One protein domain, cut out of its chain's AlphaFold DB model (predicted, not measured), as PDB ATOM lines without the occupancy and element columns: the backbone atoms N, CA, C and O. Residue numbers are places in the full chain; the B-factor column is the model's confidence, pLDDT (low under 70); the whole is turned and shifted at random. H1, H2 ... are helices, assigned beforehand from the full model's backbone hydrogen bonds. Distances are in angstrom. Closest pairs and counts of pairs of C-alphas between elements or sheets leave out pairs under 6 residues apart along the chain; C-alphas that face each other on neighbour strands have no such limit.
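Overview. This is residues 43 to 84 of the 91 residues of an uncharacterized protein of Variovorax sp. KBS0712 (UniProt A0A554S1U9). A flat helical hairpin: H1 runs one way, the chain turns round through residues 59 to 66, and H2 folds back nearly antiparallel at its side, with a short tail of residues 81 to 84 after it. The printed part has 42 residues with two named helices, H1 then H2, and no named strand; the class is all helix. It is only just loose, close to compact, with a radius of gyration of the C-alphas of 11.0 A, and spans 32 by 19 by 8 A.

Along the chain. H1, the longest helix, holds residues 43 to 58 and measures 22.2 A, from C-alpha 43 at (-34.560, -61.807, 43.055) to C-alpha 58 at (-35.219, -83.983, 42.276). H2 holds residues 67 to 80 and measures 20.4 A, ending at C-alpha 80 at (-43.381, -69.746, 42.075).

Arrangement. H1 and H2 form a helical hairpin and run opposite ways at a shallow tilt of 11 degrees. They touch, H1 with residues 51 to 58 alone; the closest C-alphas are those of Leu 58 and Ala 70, 6.1 A apart. In H1 and H2 every O i to N i+4 pair is within hydrogen-bond range.

Size, cuts and confidence. The two C-alphas farthest apart, those of His 65 and Pro 84, are 32.5 A apart. The printed part has no cut, and the link from H1 to H2, 8 residues, is short. The mean pLDDT of the printed part is 89.2, and no printed residue is under 70.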
ATOM      1  N   PRO A  43     -33.746 -60.652  43.455       91.38
ATOM      2  CA  PRO A  43     -34.560 -61.807  43.055       91.38
ATOM      3  C   PRO A  43     -33.736 -62.868  42.308       91.38
ATOM      4  O   PRO A  43     -33.956 -64.064  42.479       91.38
ATOM      5  N   ALA A  44     -32.700 -62.457  41.567       92.56
ATOM      6  CA  ALA A  44     -31.786 -63.374  40.887       92.56
ATOM      7  C   ALA A  44     -31.014 -64.292  41.858       92.56
ATOM      8  O   ALA A  44     -30.823 -65.473  41.566       92.56
ATOM      9  N   LYS A  45     -30.606 -63.789  43.035       95.56
ATOM     10  CA  LYS A  45     -29.937 -64.614  44.057       95.56
ATOM     11  C   LYS A  45     -30.906 -65.609  44.685       95.56
ATOM     12  O   LYS A  45     -30.555 -66.775  44.856       95.56
ATOM     13  N   VAL A  46     -32.131 -65.170  44.981       94.75
ATOM     14  CA  VAL A  46     -33.185 -66.059  45.496       94.75
ATOM     15  C   VAL A  46     -33.465 -67.168  44.491       94.75
ATOM     16  O   VAL A  46     -33.487 -68.337  44.870       94.75
ATOM     17  N   ARG A  47     -33.580 -66.823  43.202       93.56
ATOM     18  CA  ARG A  47     -33.773 -67.791  42.120       93.56
ATOM     19  C   ARG A  47     -32.648 -68.821  42.064       93.56
ATOM     20  O   ARG A  47     -32.933 -70.013  42.042       93.56
ATOM     21  N   PHE A  48     -31.392 -68.376  42.109       94.81
ATOM     22  CA  PHE A  48     -30.230 -69.265  42.097       94.81
ATOM     23  C   PHE A  48     -30.261 -70.285  43.245       94.81
ATOM     24  O   PHE A  48     -30.065 -71.481  43.024       94.81
ATOM     25  N   HIS A  49     -30.521 -69.833  44.475       95.56
ATOM     26  CA  HIS A  49     -30.600 -70.733  45.625       95.56
ATOM     27  C   HIS A  49     -31.814 -71.666  45.547       95.56
ATOM     28  O   HIS A  49     -31.687 -72.849  45.858       95.56
ATOM     29  N   PHE A  50     -32.959 -71.157  45.090       95.50
ATOM     30  CA  PHE A  50     -34.176 -71.940  44.911       95.50
ATOM     31  C   PHE A  50     -33.994 -73.067  43.886       95.50
ATOM     32  O   PHE A  50     -34.242 -74.223  44.219       95.50
ATOM     33  N   ASP A  51     -33.465 -72.773  42.693       94.69
ATOM     34  CA  ASP A  51     -33.200 -73.791  41.664       94.69
ATOM     35  C   ASP A  51     -32.259 -74.888  42.186       94.69
ATOM     36  O   ASP A  51     -32.431 -76.071  41.888       94.69
ATOM     37  N   ARG A  52     -31.284 -74.514  43.023       95.25
ATOM     38  CA  ARG A  52     -30.335 -75.456  43.622       95.25
ATOM     39  C   ARG A  52     -31.007 -76.405  44.621       95.25
ATOM     40  O   ARG A  52     -30.678 -77.589  44.636       95.25
ATOM     41  N   LEU A  53     -31.959 -75.910  45.415       95.06
ATOM     42  CA  LEU A  53     -32.773 -76.727  46.324       95.06
ATOM     43  C   LEU A  53     -33.721 -77.656  45.552       95.06
ATOM     44  O   LEU A  53     -33.849 -78.827  45.904       95.06
ATOM     45  N   ILE A  54     -34.338 -77.170  44.470       94.69
ATOM     46  CA  ILE A  54     -35.175 -77.999  43.592       94.69
ATOM     47  C   ILE A  54     -34.346 -79.115  42.953       94.69
ATOM     48  O   ILE A  54     -34.763 -80.269  42.975       94.69
ATOM     49  N   GLY A  55     -33.143 -78.805  42.466       92.62
ATOM     50  CA  GLY A  55     -32.211 -79.807  41.950       92.62
ATOM     51  C   GLY A  55     -31.878 -80.894  42.978       92.62
ATOM     52  O   GLY A  55     -31.923 -82.076  42.654       92.62
ATOM     53  N   GLN A  56     -31.615 -80.516  44.233       92.44
ATOM     54  CA  GLN A  56     -31.386 -81.480  45.319       92.44
ATOM     55  C   GLN A  56     -32.613 -82.360  45.573       92.44
ATOM     56  O   GLN A  56     -32.485 -83.578  45.711       92.44
ATOM     57  N   LEU A  57     -33.802 -81.762  45.596       91.44
ATOM     58  CA  LEU A  57     -35.044 -82.484  45.834       91.44
ATOM     59  C   LEU A  57     -35.366 -83.463  44.693       91.44
ATOM     60  O   LEU A  57     -35.787 -84.583  44.963       91.44
ATOM     61  N   LEU A  58     -35.080 -83.098  43.441       89.69
ATOM     62  CA  LEU A  58     -35.219 -83.983  42.276       89.69
ATOM     63  C   LEU A  58     -34.275 -85.193  42.324       89.69
ATOM     64  O   LEU A  58     -34.596 -86.242  41.776       89.69
ATOM     65  N   THR A  59     -33.129 -85.073  42.997       88.88
ATOM     66  CA  THR A  59     -32.226 -86.210  43.246       88.88
ATOM     67  C   THR A  59     -32.602 -87.032  44.482       88.88
ATOM     68  O   THR A  59     -31.935 -88.019  44.787       88.88
ATOM     69  N   SER A  60     -33.651 -86.637  45.214       88.00
ATOM     70  CA  SER A  60     -34.082 -87.339  46.421       88.00
ATOM     71  C   SER A  60     -34.665 -88.712  46.078       88.00
ATOM     72  O   SER A  60     -35.570 -88.793  45.241       88.00
ATOM     73  N   PRO A  61     -34.267 -89.777  46.802       82.62
ATOM     74  CA  PRO A  61     -34.880 -91.095  46.675       82.62
ATOM     75  C   PRO A  61     -36.399 -91.068  46.867       82.62
ATOM     76  O   PRO A  61     -37.104 -91.898  46.318       82.62
ATOM     77  N   TYR A  62     -36.934 -90.110  47.630       78.44
ATOM     78  CA  TYR A  62     -38.375 -89.997  47.858       78.44
ATOM     79  C   TYR A  62     -39.162 -89.656  46.582       78.44
ATOM     80  O   TYR A  62     -40.277 -90.134  46.414       78.44
ATOM     81  N   LEU A  63     -38.585 -88.865  45.672       77.75
ATOM     82  CA  LEU A  63     -39.248 -88.453  44.427       77.75
ATOM     83  C   LEU A  63     -38.812 -89.269  43.209       77.75
ATOM     84  O   LEU A  63     -39.497 -89.253  42.197       77.75
ATOM     85  N   SER A  64     -37.695 -89.996  43.288       73.06
ATOM     86  CA  SER A  64     -37.146 -90.731  42.143       73.06
ATOM     87  C   SER A  64     -37.951 -91.967  41.732       73.06
ATOM     88  O   SER A  64     -37.656 -92.557  40.696       73.06
ATOM     89  N   HIS A  65     -38.912 -92.406  42.552       79.12
ATOM     90  CA  HIS A  65     -39.697 -93.617  42.291       79.12
ATOM     91  C   HIS A  65     -40.799 -93.409  41.247       79.12
ATOM     92  O   HIS A  65     -41.238 -94.386  40.645       79.12
ATOM     93  N   ASP A  66     -41.223 -92.165  41.022       85.50
ATOM     94  CA  ASP A  66     -42.287 -91.830  40.081       85.50
ATOM     95  C   ASP A  66     -41.907 -90.552  39.304       85.50
ATOM     96  O   ASP A  66     -41.726 -89.489  39.910       85.50
ATOM     97  N   PRO A  67     -41.753 -90.630  37.967       86.56
ATOM     98  CA  PRO A  67     -41.347 -89.489  37.151       86.56
ATOM     99  C   PRO A  67     -42.347 -88.323  37.185       86.56
ATOM    100  O   PRO A  67     -41.938 -87.178  36.967       86.56
ATOM    101  N   ASP A  68     -43.619 -88.561  37.509       91.69
ATOM    102  CA  ASP A  68     -44.636 -87.508  37.541       91.69
ATOM    103  C   ASP A  68     -44.392 -86.528  38.694       91.69
ATOM    104  O   ASP A  68     -44.628 -85.324  38.559       91.69
ATOM    105  N   HIS A  69     -43.803 -86.992  39.798       89.12
ATOM    106  CA  HIS A  69     -43.392 -86.114  40.892       89.12
ATOM    107  C   HIS A  69     -42.338 -85.093  40.451       89.12
ATOM    108  O   HIS A  69     -42.377 -83.937  40.881       89.12
ATOM    109  N   ALA A  70     -41.405 -85.499  39.587       90.19
ATOM    110  CA  ALA A  70     -40.392 -84.602  39.051       90.19
ATOM    111  C   ALA A  70     -41.018 -83.540  38.135       90.19
ATOM    112  O   ALA A  70     -40.683 -82.361  38.262       90.19
ATOM    113  N   LEU A  71     -41.960 -83.940  37.272       91.62
ATOM    114  CA  LEU A  71     -42.698 -83.022  36.398       91.62
ATOM    115  C   LEU A  71     -43.490 -81.990  37.211       91.62
ATOM    116  O   LEU A  71     -43.352 -80.787  36.985       91.62
ATOM    117  N   ILE A  72     -44.255 -82.448  38.204       91.88
ATOM    118  CA  ILE A  72     -45.059 -81.579  39.073       91.88
ATOM    119  C   ILE A  72     -44.163 -80.617  39.859       91.88
ATOM    120  O   ILE A  72     -44.468 -79.427  39.957       91.88
ATOM    121  N   LEU A  73     -43.038 -81.095  40.403       91.50
ATOM    122  CA  LEU A  73     -42.114 -80.252  41.159       91.50
ATOM    123  C   LEU A  73     -41.479 -79.168  40.278       91.50
ATOM    124  O   LEU A  73     -41.368 -78.018  40.706       91.50
ATOM    125  N   GLN A  74     -41.081 -79.517  39.055       92.06
ATOM    126  CA  GLN A  74     -40.500 -78.569  38.105       92.06
ATOM    127  C   GLN A  74     -41.508 -77.498  37.676       92.06
ATOM    128  O   GLN A  74     -41.171 -76.311  37.685       92.06
ATOM    129  N   ASP A  75     -42.746 -77.885  37.357       93.19
ATOM    130  CA  ASP A  75     -43.807 -76.935  37.003       93.19
ATOM    131  C   ASP A  75     -44.173 -76.016  38.182       93.19
ATOM    132  O   ASP A  75     -44.255 -74.790  38.043       93.19
ATOM    133  N   THR A  76     -44.277 -76.589  39.385       90.88
ATOM    134  CA  THR A  76     -44.524 -75.829  40.618       90.88
ATOM    135  C   THR A  76     -43.412 -74.808  40.865       90.88
ATOM    136  O   THR A  76     -43.684 -73.635  41.144       90.88
ATOM    137  N   ALA A  77     -42.148 -75.217  40.715       92.62
ATOM    138  CA  ALA A  77     -40.996 -74.336  40.865       92.62
ATOM    139  C   ALA A  77     -41.010 -73.190  39.842       92.62
ATOM    140  O   ALA A  77     -40.800 -72.033  40.208       92.62
ATOM    141  N   ALA A  78     -41.315 -73.486  38.576       91.19
ATOM    142  CA  ALA A  78     -41.431 -72.476  37.529       91.19
ATOM    143  C   ALA A  78     -42.562 -71.470  37.812       91.19
ATOM    144  O   ALA A  78     -42.416 -70.276  37.540       91.19
ATOM    145  N   THR A  79     -43.671 -71.930  38.389       88.88
ATOM    146  CA  THR A  79     -44.816 -71.085  38.751       88.88
ATOM    147  C   THR A  79     -44.493 -70.117  39.891       88.88
ATOM    148  O   THR A  79     -44.887 -68.950  39.833       88.88
ATOM    149  N   LEU A  80     -43.737 -70.558  40.901       88.81
ATOM    150  CA  LEU A  80     -43.381 -69.746  42.075       88.81
ATOM    151  C   LEU A  80     -42.529 -68.513  41.746       88.81
ATOM    152  O   LEU A  80     -42.574 -67.515  42.459       88.81
ATOM    153  N   VAL A  81     -41.760 -68.571  40.666       88.94
ATOM    154  CA  VAL A  81     -40.832 -67.504  40.259       88.94
ATOM    155  C   VAL A  81     -41.322 -66.722  39.044       88.94
ATOM    156  O   VAL A  81     -40.660 -65.781  38.600       88.94
ATOM    157  N   ARG A  82     -42.485 -67.091  38.495       84.38
ATOM    158  CA  ARG A  82     -43.135 -66.332  37.429       84.38
ATOM    159  C   ARG A  82     -43.708 -65.037  38.016       84.38
ATOM    160  O   ARG A  82     -44.380 -65.108  39.056       84.38
ATOM    161  N   PRO A  83     -43.520 -63.881  37.349       77.00
ATOM    162  CA  PRO A  83     -44.177 -62.641  37.744       77.00
ATOM    163  C   PRO A  83     -45.678 -62.874  37.981       77.00
ATOM    164  O   PRO A  83     -46.290 -63.660  37.242       77.00
ATOM    165  N   PRO A  84     -46.280 -62.271  39.021       70.88
ATOM    166  CA  PRO A  84     -47.729 -62.232  39.139       70.88
ATOM    167  C   PRO A  84     -48.309 -61.669  37.841       70.88
ATOM    168  O   PRO A  84     -47.756 -60.725  37.281       70.88
TER     169      PRO A  84